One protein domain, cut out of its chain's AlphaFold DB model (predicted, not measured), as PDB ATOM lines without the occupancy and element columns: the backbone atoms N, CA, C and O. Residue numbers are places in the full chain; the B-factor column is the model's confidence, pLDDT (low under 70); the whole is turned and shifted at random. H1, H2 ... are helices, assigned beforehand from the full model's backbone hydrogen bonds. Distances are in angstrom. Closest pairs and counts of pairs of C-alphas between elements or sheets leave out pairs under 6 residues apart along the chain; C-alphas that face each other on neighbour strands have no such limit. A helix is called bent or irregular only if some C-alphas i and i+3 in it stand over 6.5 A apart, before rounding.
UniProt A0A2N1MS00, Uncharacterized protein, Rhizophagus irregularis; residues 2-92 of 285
ATOM      1  N   ASN A   2       2.375 -21.202  31.311       84.94
ATOM      2  CA  ASN A   2       2.457 -22.628  31.695       84.94
ATOM      3  C   ASN A   2       1.585 -23.565  30.849       84.94
ATOM      4  O   ASN A   2       2.080 -24.585  30.394       84.94
ATOM      5  N   LYS A   3       0.340 -23.176  30.546       85.94
ATOM      6  CA  LYS A   3      -0.510 -23.926  29.607       85.94
ATOM      7  C   LYS A   3       0.149 -24.085  28.227       85.94
ATOM      8  O   LYS A   3       0.347 -25.199  27.776       85.94
ATOM      9  N   TRP A   4       0.590 -22.976  27.628       90.94
ATOM     10  CA  TRP A   4       1.295 -22.989  26.339       90.94
ATOM     11  C   TRP A   4       2.548 -23.876  26.353       90.94
ATOM     12  O   TRP A   4       2.789 -24.584  25.388       90.94
ATOM     13  N   ARG A   5       3.329 -23.870  27.445       91.25
ATOM     14  CA  ARG A   5       4.518 -24.729  27.592       91.25
ATOM     15  C   ARG A   5       4.155 -26.207  27.473       91.25
ATOM     16  O   ARG A   5       4.858 -26.934  26.784       91.25
ATOM     17  N   VAL A   6       3.066 -26.623  28.120       88.81
ATOM     18  CA  VAL A   6       2.552 -27.996  28.026       88.81
ATOM     19  C   VAL A   6       2.137 -28.309  26.589       88.81
ATOM     20  O   VAL A   6       2.532 -29.346  26.068       88.81
ATOM     21  N   ASP A   7       1.440 -27.385  25.923       88.44
ATOM     22  CA  ASP A   7       0.984 -27.562  24.537       88.44
ATOM     23  C   ASP A   7       2.149 -27.749  23.539       88.44
ATOM     24  O   ASP A   7       1.988 -28.413  22.516       88.44
ATOM     25  N   VAL A   8       3.335 -27.198  23.834       89.56
ATOM     26  CA  VAL A   8       4.558 -27.355  23.018       89.56
ATOM     27  C   VAL A   8       5.558 -28.375  23.588       89.56
ATOM     28  O   VAL A   8       6.718 -28.394  23.179       89.56
ATOM     29  N   ASN A   9       5.119 -29.243  24.507       91.75
ATOM     30  CA  ASN A   9       5.906 -30.324  25.123       91.75
ATOM     31  C   ASN A   9       7.116 -29.877  25.972       91.75
ATOM     32  O   ASN A   9       8.100 -30.609  26.112       91.75
ATOM     33  N   TYR A  10       7.056 -28.695  26.592       92.00
ATOM     34  CA  TYR A  10       8.005 -28.301  27.636       92.00
ATOM     35  C   TYR A  10       7.558 -28.817  29.007       92.00
ATOM     36  O   TYR A  10       6.693 -28.238  29.661       92.00
ATOM     37  N   ASN A  11       8.210 -29.894  29.453       88.56
ATOM     38  CA  ASN A  11       7.789 -30.685  30.617       88.56
ATOM     39  C   ASN A  11       8.315 -30.188  31.971       88.56
ATOM     40  O   ASN A  11       7.862 -30.651  33.014       88.56
ATOM     41  N   TYR A  12       9.261 -29.250  31.976       90.56
ATOM     42  CA  TYR A  12       9.854 -28.717  33.202       90.56
ATOM     43  C   TYR A  12       9.368 -27.287  33.481       90.56
ATOM     44  O   TYR A  12       9.111 -26.544  32.525       90.56
ATOM     45  N   PRO A  13       9.254 -26.855  34.753       91.06
ATOM     46  CA  PRO A  13       8.918 -25.472  35.100       91.06
ATOM     47  C   PRO A  13       9.936 -24.478  34.533       91.06
ATOM     48  O   PRO A  13      11.123 -24.795  34.460       91.06
ATOM     49  N   LEU A  14       9.505 -23.270  34.155       93.44
ATOM     50  CA  LEU A  14      10.392 -22.267  33.541       93.44
ATOM     51  C   LEU A  14      11.584 -21.932  34.448       93.44
ATOM     52  O   LEU A  14      12.719 -21.880  33.990       93.44
ATOM     53  N   GLU A  15      11.334 -21.748  35.740       93.75
ATOM     54  CA  GLU A  15      12.332 -21.374  36.739       93.75
ATOM     55  C   GLU A  15      13.397 -22.452  36.985       93.75
ATOM     56  O   GLU A  15      14.493 -22.139  37.455       93.75
ATOM     57  N   SER A  16      13.124 -23.704  36.608       93.19
ATOM     58  CA  SER A  16      14.099 -24.797  36.696       93.19
ATOM     59  C   SER A  16      15.116 -24.799  35.550       93.19
ATOM     60  O   SER A  16      16.131 -25.481  35.639       93.19
ATOM     61  N   GLN A  17      14.855 -24.050  34.476       94.44
ATOM     62  CA  GLN A  17      15.667 -24.070  33.259       94.44
ATOM     63  C   GLN A  17      16.910 -23.179  33.381       94.44
ATOM     64  O   GLN A  17      16.958 -22.255  34.201       94.44
ATOM     65  N   ASP A  18      17.923 -23.447  32.564       94.81
ATOM     66  CA  ASP A  18      19.079 -22.567  32.411       94.81
ATOM     67  C   ASP A  18      18.713 -21.277  31.650       94.81
ATOM     68  O   ASP A  18      17.615 -21.127  31.107       94.81
ATOM     69  N   LYS A  19      19.638 -20.315  31.656       94.94
ATOM     70  CA  LYS A  19      19.440 -18.983  31.076       94.94
ATOM     71  C   LYS A  19      19.084 -19.042  29.584       94.94
ATOM     72  O   LYS A  19      18.162 -18.338  29.169       94.94
ATOM     73  N   ASP A  20      19.770 -19.877  28.814       95.62
ATOM     74  CA  ASP A  20      19.637 -19.922  27.356       95.62
ATOM     75  C   ASP A  20      18.323 -20.615  26.972       95.62
ATOM     76  O   ASP A  20      17.579 -20.158  26.101       95.62
ATOM     77  N   THR A  21      17.947 -21.658  27.717       95.81
ATOM     78  CA  THR A  21      16.636 -22.299  27.575       95.81
ATOM     79  C   THR A  21      15.486 -21.354  27.945       95.81
ATOM     80  O   THR A  21      14.448 -21.350  27.273       95.81
ATOM     81  N   ILE A  22      15.648 -20.521  28.980       96.06
ATOM     82  CA  ILE A  22      14.670 -19.473  29.319       96.06
ATOM     83  C   ILE A  22      14.539 -18.481  28.159       96.06
ATOM     84  O   ILE A  22      13.414 -18.162  27.771       96.06
ATOM     85  N   GLU A  23      15.653 -18.020  27.587       97.38
ATOM     86  CA  GLU A  23      15.645 -17.098  26.450       97.38
ATOM     87  C   GLU A  23      14.864 -17.673  25.265       97.38
ATOM     88  O   GLU A  23      13.951 -17.024  24.742       97.38
ATOM     89  N   LEU A  24      15.157 -18.921  24.894       96.56
ATOM     90  CA  LEU A  24      14.491 -19.618  23.801       96.56
ATOM     91  C   LEU A  24      12.978 -19.727  24.033       96.56
ATOM     92  O   LEU A  24      12.185 -19.324  23.177       96.56
ATOM     93  N   GLN A  25      12.572 -20.234  25.200       96.62
ATOM     94  CA  GLN A  25      11.166 -20.496  25.512       96.62
ATOM     95  C   GLN A  25      10.354 -19.203  25.644       96.62
ATOM     96  O   GLN A  25       9.215 -19.140  25.178       96.62
ATOM     97  N   VAL A  26      10.923 -18.150  26.243       96.88
ATOM     98  CA  VAL A  26      10.274 -16.831  26.330       96.88
ATOM     99  C   VAL A  26      10.138 -16.207  24.944       96.88
ATOM    100  O   VAL A  26       9.076 -15.674  24.621       96.88
ATOM    101  N   THR A  27      11.168 -16.317  24.101       96.69
ATOM    102  CA  THR A  27      11.135 -15.810  22.722       96.69
ATOM    103  C   THR A  27      10.044 -16.494  21.908       96.69
ATOM    104  O   THR A  27       9.234 -15.819  21.275       96.69
ATOM    105  N   GLN A  28       9.990 -17.827  21.940       95.56
ATOM    106  CA  GLN A  28       8.966 -18.603  21.237       95.56
ATOM    107  C   GLN A  28       7.563 -18.294  21.754       95.56
ATOM    108  O   GLN A  28       6.651 -18.122  20.949       95.56
ATOM    109  N   PHE A  29       7.394 -18.165  23.073       95.81
ATOM    110  CA  PHE A  29       6.111 -17.793  23.657       95.81
ATOM    111  C   PHE A  29       5.661 -16.421  23.156       95.81
ATOM    112  O   PHE A  29       4.585 -16.298  22.584       95.81
ATOM    113  N   LEU A  30       6.488 -15.386  23.320       95.38
ATOM    114  CA  LEU A  30       6.113 -14.018  22.957       95.38
ATOM    115  C   LEU A  30       5.914 -13.833  21.451       95.38
ATOM    116  O   LEU A  30       5.067 -13.037  21.056       95.38
ATOM    117  N   CYS A  31       6.665 -14.563  20.621       93.00
ATOM    118  CA  CYS A  31       6.541 -14.480  19.167       93.00
ATOM    119  C   CYS A  31       5.426 -15.356  18.588       93.00
ATOM    120  O   CYS A  31       4.961 -15.078  17.486       93.00
ATOM    121  N   GLY A  32       5.011 -16.405  19.300       90.81
ATOM    122  CA  GLY A  32       4.005 -17.362  18.835       90.81
ATOM    123  C   GLY A  32       2.626 -17.205  19.471       90.81
ATOM    124  O   GLY A  32       1.683 -17.851  19.026       90.81
ATOM    125  N   VAL A  33       2.483 -16.394  20.524       90.56
ATOM    126  CA  VAL A  33       1.216 -16.290  21.258       90.56
ATOM    127  C   VAL A  33       0.174 -15.470  20.486       90.56
ATOM    128  O   VAL A  33       0.392 -14.308  20.141       90.56
ATOM    129  N   THR A  34      -0.994 -16.071  20.265       88.69
ATOM    130  CA  THR A  34      -2.150 -15.463  19.589       88.69
ATOM    131  C   THR A  34      -3.407 -15.538  20.457       88.69
ATOM    132  O   THR A  34      -3.472 -16.261  21.459       88.69
ATOM    133  N   SER A  35      -4.399 -14.715  20.129       84.44
ATOM    134  CA  SER A  35      -5.723 -14.752  20.738       84.44
ATOM    135  C   SER A  35      -6.445 -16.055  20.373       84.44
ATOM    136  O   SER A  35      -6.021 -16.795  19.487       84.44
ATOM    137  N   GLN A  36      -7.582 -16.324  21.019       83.19
ATOM    138  CA  GLN A  36      -8.422 -17.479  20.671       83.19
ATOM    139  C   GLN A  36      -8.903 -17.447  19.210       83.19
ATOM    140  O   GLN A  36      -9.170 -18.499  18.638       83.19
ATOM    141  N   ASN A  37      -8.961 -16.259  18.602       84.44
ATOM    142  CA  ASN A  37      -9.375 -16.063  17.213       84.44
ATOM    143  C   ASN A  37      -8.197 -16.148  16.225       84.44
ATOM    144  O   ASN A  37      -8.390 -15.956  15.030       84.44
ATOM    145  N   GLY A  38      -6.975 -16.399  16.707       84.06
ATOM    146  CA  GLY A  38      -5.760 -16.422  15.888       84.06
ATOM    147  C   GLY A  38      -5.114 -15.051  15.663       84.06
ATOM    148  O   GLY A  38      -4.049 -14.981  15.056       84.06
ATOM    149  N   ASP A  39      -5.700 -13.972  16.189       84.25
ATOM    150  CA  ASP A  39      -5.146 -12.620  16.068       84.25
ATOM    151  C   ASP A  39      -3.936 -12.397  16.982       84.25
ATOM    152  O   ASP A  39      -3.808 -12.993  18.055       84.25
ATOM    153  N   TYR A  40      -3.075 -11.451  16.618       85.44
ATOM    154  CA  TYR A  40      -2.005 -10.996  17.503       85.44
ATOM    155  C   TYR A  40      -2.557 -10.215  18.702       85.44
ATOM    156  O   TYR A  40      -3.457  -9.384  18.577       85.44
ATOM    157  N   TYR A  41      -1.944 -10.407  19.871       89.31
ATOM    158  CA  TYR A  41      -2.137  -9.491  20.997       89.31
ATOM    159  C   TYR A  41      -1.574  -8.102  20.684       89.31
ATOM    160  O   TYR A  41      -0.664  -7.956  19.874       89.31
ATOM    161  N   SER A  42      -2.065  -7.067  21.374       87.69
ATOM    162  CA  SER A  42      -1.518  -5.712  21.225       87.69
ATOM    163  C   SER A  42      -0.034  -5.638  21.619       87.69
ATOM    164  O   SER A  42       0.430  -6.363  22.506       87.69
ATOM    165  N   ARG A  43       0.705  -4.683  21.032       88.62
ATOM    166  CA  ARG A  43       2.114  -4.410  21.392       88.62
ATOM    167  C   ARG A  43       2.288  -4.170  22.897       88.62
ATOM    168  O   ARG A  43       3.267  -4.620  23.487       88.62
ATOM    169  N   THR A  44       1.339  -3.475  23.524       88.69
ATOM    170  CA  THR A  44       1.352  -3.190  24.966       88.69
ATOM    171  C   THR A  44       1.168  -4.461  25.787       88.69
ATOM    172  O   THR A  44       1.916  -4.688  26.736       88.69
ATOM    173  N   SER A  45       0.227  -5.325  25.402       91.00
ATOM    174  CA  SER A  45      -0.005  -6.608  26.072       91.00
ATOM    175  C   SER A  45       1.238  -7.497  26.033       91.00
ATOM    176  O   SER A  45       1.615  -8.054  27.059       91.00
ATOM    177  N   LEU A  46       1.915  -7.576  24.883       92.62
ATOM    178  CA  LEU A  46       3.147  -8.352  24.737       92.62
ATOM    179  C   LEU A  46       4.286  -7.802  25.612       92.62
ATOM    180  O   LEU A  46       4.955  -8.565  26.307       92.62
ATOM    181  N   LYS A  47       4.480  -6.475  25.648       94.00
ATOM    182  CA  LYS A  47       5.468  -5.839  26.543       94.00
ATOM    183  C   LYS A  47       5.159  -6.105  28.017       94.00
ATOM    184  O   LYS A  47       6.062  -6.402  28.797       94.00
ATOM    185  N   ASN A  48       3.884  -6.034  28.392       93.56
ATOM    186  CA  ASN A  48       3.444  -6.333  29.750       93.56
ATOM    187  C   ASN A  48       3.664  -7.808  30.105       93.56
ATOM    188  O   ASN A  48       4.061  -8.096  31.232       93.56
ATOM    189  N   ALA A  49       3.470  -8.727  29.155       95.50
ATOM    190  CA  ALA A  49       3.770 -10.142  29.341       95.50
ATOM    191  C   ALA A  49       5.269 -10.373  29.596       95.50
ATOM    192  O   ALA A  49       5.606 -11.036  30.573       95.50
ATOM    193  N   LEU A  50       6.165  -9.765  28.807       96.44
ATOM    194  CA  LEU A  50       7.615  -9.837  29.045       96.44
ATOM    195  C   LEU A  50       7.987  -9.322  30.446       96.44
ATOM    196  O   LEU A  50       8.716  -9.983  31.184       96.44
ATOM    197  N   SER A  51       7.433  -8.178  30.856       96.69
ATOM    198  CA  SER A  51       7.651  -7.624  32.198       96.69
ATOM    199  C   SER A  51       7.063  -8.486  33.318       96.69
ATOM    200  O   SER A  51       7.615  -8.527  34.415       96.69
ATOM    201  N   ALA A  52       5.944  -9.173  33.083       96.31
ATOM    202  CA  ALA A  52       5.374 -10.112  34.045       96.31
ATOM    203  C   ALA A  52       6.256 -11.356  34.204       96.31
ATOM    204  O   ALA A  52       6.527 -11.755  35.332       96.31
ATOM    205  N   ILE A  53       6.763 -11.916  33.102       96.00
ATOM    206  CA  ILE A  53       7.678 -13.065  33.129       96.00
ATOM    207  C   ILE A  53       9.003 -12.682  33.801       96.00
ATOM    208  O   ILE A  53       9.497 -13.430  34.638       96.00
ATOM    209  N   SER A  54       9.556 -11.506  33.486       95.94
ATOM    210  CA  SER A  54      10.807 -11.025  34.090       95.94
ATOM    211  C   SER A  54      10.683 -10.898  35.613       95.94
ATOM    212  O   SER A  54      11.541 -11.393  36.337       95.94
ATOM    213  N   ARG A  55       9.575 -10.319  36.106       96.12
ATOM    214  CA  ARG A  55       9.283 -10.238  37.549       96.12
ATOM    215  C   ARG A  55       9.091 -11.614  38.180       96.12
ATOM    216  O   ARG A  55       9.709 -11.898  39.191       96.12
ATOM    217  N   TYR A  56       8.311 -12.487  37.541       95.75
ATOM    218  CA  TYR A  56       8.120 -13.857  38.017       95.75
ATOM    219  C   TYR A  56       9.460 -14.571  38.235       95.75
ATOM    220  O   TYR A  56       9.688 -15.122  39.304       95.75
ATOM    221  N   LEU A  57      10.381 -14.508  37.265       95.88
ATOM    222  CA  LEU A  57      11.697 -15.138  37.396       95.88
ATOM    223  C   LEU A  57      12.543 -14.539  38.524       95.88
ATOM    224  O   LEU A  57      13.256 -15.288  39.185       95.88
ATOM    225  N   GLN A  58      12.457 -13.226  38.754       94.56
ATOM    226  CA  GLN A  58      13.122 -12.578  39.891       94.56
ATOM    227  C   GLN A  58      12.599 -13.102  41.232       94.56
ATOM    228  O   GLN A  58      13.386 -13.266  42.159       94.56
ATOM    229  N   ASP A  59      11.303 -13.404  41.312       94.25
ATOM    230  CA  ASP A  59      10.662 -13.855  42.546       94.25
ATOM    231  C   ASP A  59      10.882 -15.352  42.817       94.25
ATOM    232  O   ASP A  59      11.071 -15.748  43.967       94.25
ATOM    233  N   VAL A  60      10.847 -16.201  41.780       94.31
ATOM    234  CA  VAL A  60      10.787 -17.664  41.973       94.31
ATOM    235  C   VAL A  60      12.083 -18.414  41.687       94.31
ATOM    236  O   VAL A  60      12.242 -19.536  42.168       94.31
ATOM    237  N   LYS A  61      13.007 -17.860  40.890       93.62
ATOM    238  CA  LYS A  61      14.217 -18.584  40.480       93.62
ATOM    239  C   LYS A  61      15.390 -18.235  41.406       93.62
ATOM    240  O   LYS A  61      15.850 -17.091  41.399       93.62
ATOM    241  N   PRO A  62      15.948 -19.208  42.152       91.56
ATOM    242  CA  PRO A  62      17.086 -18.955  43.027       91.56
ATOM    243  C   PRO A  62      18.276 -18.380  42.254       91.56
ATOM    244  O   PRO A  62      18.641 -18.884  41.190       91.56
ATOM    245  N   ASN A  63      18.901 -17.340  42.812       90.69
ATOM    246  CA  ASN A  63      20.070 -16.659  42.242       90.69
ATOM    247  C   ASN A  63      19.852 -16.038  40.847       90.69
ATOM    248  O   ASN A  63      20.825 -15.751  40.148       90.69
ATOM    249  N   TRP A  64      18.605 -15.792  40.434       94.88
ATOM    250  CA  TRP A  64      18.326 -15.089  39.186       94.88
ATOM    251  C   TRP A  64      18.697 -13.606  39.297       94.88
ATOM    252  O   TRP A  64      18.090 -12.851  40.049       94.88
ATOM    253  N   ARG A  65      19.717 -13.184  38.543       92.19
ATOM    254  CA  ARG A  65      20.212 -11.791  38.525       92.19
ATOM    255  C   ARG A  65      19.970 -11.074  37.201       92.19
ATOM    256  O   ARG A  65      20.374  -9.927  37.039       92.19
ATOM    257  N   TYR A  66      19.342 -11.754  36.252       94.12
ATOM    258  CA  TYR A  66      19.173 -11.244  34.904       94.12
ATOM    259  C   TYR A  66      17.850 -10.496  34.747       94.12
ATOM    260  O   TYR A  66      16.835 -10.819  35.368       94.12
ATOM    261  N   ASN A  67      17.843  -9.512  33.855       92.69
ATOM    262  CA  ASN A  67      16.629  -8.841  33.416       92.69
ATOM    263  C   ASN A  67      16.362  -9.225  31.962       92.69
ATOM    264  O   ASN A  67      17.201  -8.949  31.111       92.69
ATOM    265  N   LEU A  68      15.196  -9.808  31.666       95.50
ATOM    266  CA  LEU A  68      14.842 -10.226  30.301       95.50
ATOM    267  C   LEU A  68      14.807  -9.068  29.283       95.50
ATOM    268  O   LEU A  68      14.807  -9.308  28.083       95.50
ATOM    269  N   HIS A  69      14.786  -7.812  29.742       92.50
ATOM    270  CA  HIS A  69      14.908  -6.629  28.880       92.50
ATOM    271  C   HIS A  69      16.362  -6.291  28.498       92.50
ATOM    272  O   HIS A  69      16.585  -5.398  27.680       92.50
ATOM    273  N   ASN A  70      17.362  -6.950  29.093       93.50
ATOM    274  CA  ASN A  70      18.768  -6.676  28.813       93.50
ATOM    275  C   ASN A  70      19.201  -7.317  27.488       93.50
ATOM    276  O   ASN A  70      19.389  -8.525  27.404       93.50
ATOM    277  N   LYS A  71      19.449  -6.477  26.481       93.69
ATOM    278  CA  LYS A  71      19.925  -6.884  25.149       93.69
ATOM    279  C   LYS A  71      21.301  -7.562  25.127       93.69
ATOM    280  O   LYS A  71      21.633  -8.195  24.135       93.69
ATOM    281  N   VAL A  72      22.127  -7.352  26.154       94.31
ATOM    282  CA  VAL A  72      23.460  -7.966  26.254       94.31
ATOM    283  C   VAL A  72      23.333  -9.388  26.782       94.31
ATOM    284  O   VAL A  72      23.971 -10.296  26.262       94.31
ATOM    285  N   ASP A  73      22.481  -9.582  27.788       93.62
ATOM    286  CA  ASP A  73      22.259 -10.898  28.379       93.62
ATOM    287  C   ASP A  73      21.342 -11.769  27.516       93.62
ATOM    288  O   ASP A  73      21.541 -12.978  27.501       93.62
ATOM    289  N   PHE A  74      20.374 -11.171  26.812       96.62
ATOM    290  CA  PHE A  74      19.376 -11.868  25.994       96.62
ATOM    291  C   PHE A  74      19.269 -11.261  24.579       96.62
ATOM    292  O   PHE A  74      18.280 -10.583  24.253       96.62
ATOM    293  N   PRO A  75      20.312 -11.414  23.743       94.75
ATOM    294  CA  PRO A  75      20.365 -10.803  22.419       94.75
ATOM    295  C   PRO A  75      19.331 -11.379  21.442       94.75
ATOM    296  O   PRO A  75      18.764 -10.618  20.651       94.75
ATOM    297  N   ASP A  76      19.035 -12.679  21.510       95.44
ATOM    298  CA  ASP A  76      18.108 -13.349  20.593       95.44
ATOM    299  C   ASP A  76      16.660 -12.987  20.919       95.44
ATOM    300  O   ASP A  76      15.878 -12.656  20.018       95.44
ATOM    301  N   LEU A  77      16.317 -12.968  22.211       96.94
ATOM    302  CA  LEU A  77      15.022 -12.477  22.677       96.94
ATOM    303  C   LEU A  77      14.815 -11.033  22.243       96.94
ATOM    304  O   LEU A  77      13.767 -10.709  21.682       96.94
ATOM    305  N   TYR A  78      15.816 -10.175  22.461       95.38
ATOM    306  CA  TYR A  78      15.727  -8.778  22.067       95.38
ATOM    307  C   TYR A  78      15.515  -8.638  20.556       95.38
ATOM    308  O   TYR A  78      14.557  -7.989  20.135       95.38
ATOM    309  N   ALA A  79      16.358  -9.271  19.736       95.56
ATOM    310  CA  ALA A  79      16.300  -9.149  18.283       95.56
ATOM    311  C   ALA A  79      14.957  -9.630  17.710       95.56
ATOM    312  O   ALA A  79      14.338  -8.939  16.894       95.56
ATOM    313  N   ARG A  80      14.474 -10.794  18.158       96.56
ATOM    314  CA  ARG A  80      13.228 -11.393  17.659       96.56
ATOM    315  C   ARG A  80      12.000 -10.629  18.137       96.56
ATOM    316  O   ARG A  80      11.113 -10.334  17.335       96.56
ATOM    317  N   PHE A  81      11.959 -10.270  19.419       95.25
ATOM    318  CA  PHE A  81      10.814  -9.574  19.994       95.25
ATOM    319  C   PHE A  81      10.705  -8.127  19.495       95.25
ATOM    320  O   PHE A  81       9.615  -7.683  19.133       95.25
ATOM    321  N   ASP A  82      11.821  -7.398  19.393       93.75
ATOM    322  CA  ASP A  82      11.842  -6.056  18.796       93.75
ATOM    323  C   ASP A  82      11.440  -6.093  17.312       93.75
ATOM    324  O   ASP A  82      10.633  -5.272  16.869       93.75
ATOM    325  N   GLY A  83      11.925  -7.090  16.561       93.94
ATOM    326  CA  GLY A  83      11.524  -7.330  15.173       93.94
ATOM    327  C   GLY A  83      10.011  -7.512  15.019       93.94
ATOM    328  O   GLY A  83       9.393  -6.834  14.194       93.94
ATOM    329  N   LEU A  84       9.397  -8.346  15.865       93.69
ATOM    330  CA  LEU A  84       7.944  -8.533  15.904       93.69
ATOM    331  C   LEU A  84       7.207  -7.219  16.194       93.69
ATOM    332  O   LEU A  84       6.282  -6.850  15.471       93.69
ATOM    333  N   LEU A  85       7.617  -6.481  17.228       91.94
ATOM    334  CA  LEU A  85       6.952  -5.232  17.610       91.94
ATOM    335  C   LEU A  85       7.058  -4.154  16.518       91.94
ATOM    336  O   LEU A  85       6.122  -3.363  16.344       91.94
ATOM    337  N   LYS A  86       8.176  -4.113  15.783       92.06
ATOM    338  CA  LYS A  86       8.371  -3.234  14.619       92.06
ATOM    339  C   LYS A  86       7.471  -3.627  13.453       92.06
ATOM    340  O   LYS A  86       6.845  -2.745  12.868       92.06
ATOM    341  N   ASP A  87       7.364  -4.918  13.149       90.38
ATOM    342  CA  ASP A  87       6.480  -5.418  12.092       90.38
ATOM    343  C   ASP A  87       5.004  -5.139  12.414       90.38
ATOM    344  O   ASP A  87       4.280  -4.577  11.590       90.38
ATOM    345  N   MET A  88       4.580  -5.390  13.657       89.62
ATOM    346  CA  MET A  88       3.239  -5.040  14.132       89.62
ATOM    347  C   MET A  88       2.949  -3.543  14.000       89.62
ATOM    348  O   MET A  88       1.858  -3.167  13.578       89.62
ATOM    349  N   LYS A  89       3.920  -2.678  14.331       86.06
ATOM    350  CA  LYS A  89       3.786  -1.223  14.157       86.06
ATOM    351  C   LYS A  89       3.639  -0.853  12.678       86.06
ATOM    352  O   LYS A  89       2.793  -0.035  12.348       86.06
ATOM    353  N   LYS A  90       4.442  -1.454  11.796       87.38
ATOM    354  CA  LYS A  90       4.381  -1.213  10.345       87.38
ATOM    355  C   LYS A  90       3.031  -1.619   9.750       87.38
ATOM    356  O   LYS A  90       2.557  -0.969   8.827       87.38
ATOM    357  N   LYS A  91       2.425  -2.680  10.282       84.06
ATOM    358  CA  LYS A  91       1.128  -3.214   9.847       84.06
ATOM    359  C   LYS A  91      -0.071  -2.617  10.602       84.06
ATOM    360  O   LYS A  91      -1.184  -3.090  10.409       84.06
ATOM    361  N   SER A  92       0.144  -1.635  11.487       79.50
ATOM    362  CA  SER A  92      -0.887  -1.058  12.374       79.50
ATOM    363  C   SER A  92      -1.688  -2.102  13.179       79.50
ATOM    364  O   SER A  92      -2.842  -1.883  13.547       79.50
TER     365      SER A  92
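What this domain is: This is residues 2 to 92 of the 285 residues of an uncharacterized protein of Rhizophagus irregularis (UniProt A0A2N1MS00). Three helices, H2, H3 and H4, run up and down as a small bundle, their centres at the corners of a triangle, while short H1 lies crosswise near H2 on the side of the bundle away from H4. The bundle is only partly closed: H2 and H4 run side by side, but H3 meets H2 over a short part of its length, and a long link folds back from the end of H3 to the start of H4. The printed part has 91 residues with four named helices, H1 to H4 in chain order, and no named strand; the class is all helix. It is compact, with a radius of gyration of the C-alphas of 13.2 A and spans of 40 by 30 by 19 A.

Where its parts are: H1, residues 2 to 7, begins at C-alpha 2 at (2.457, -22.628, 31.695). H2, residues 19 to 32, is 19.8 A from first to last C-alpha. H3, residues 43 to 60, measures 26.0 A. H4, residues 75 to 90, measures 22.2 A and ends at C-alpha 90 at (4.381, -1.213, 10.345).

How they stand to each other: H2 and H4 touch, closest at the C-alphas of Thr 27 and Leu 77, 5.1 A apart, with a shallow tilt of 14 degrees, the same way. H2 and H3 form a helical hairpin, opposite ways at a shallow tilt of 28 degrees; residues 26 to 30 of H2 alone touch residues 46 to 50 of H3, closest at the C-alphas of Leu 30 and Leu 46, 6.6 A. H3 and H4 are close but not clearly touching, the closest C-alphas, Arg 43 and Leu 85, being 6.2 A apart. H1 is close but not clearly touching to H2, about perpendicular at 76 degrees, and apart from H3 and H4. Every O i to N i+4 pair is within hydrogen-bond range in H1, H2, H3 and H4.

The domain as a whole: The C-alphas farthest apart, Pro 62 and Lys 91, are 40.0 A apart. The printed part has no cut. The links H1 to H2 and H3 to H4 are long. No printed residue is under 70 in pLDDT.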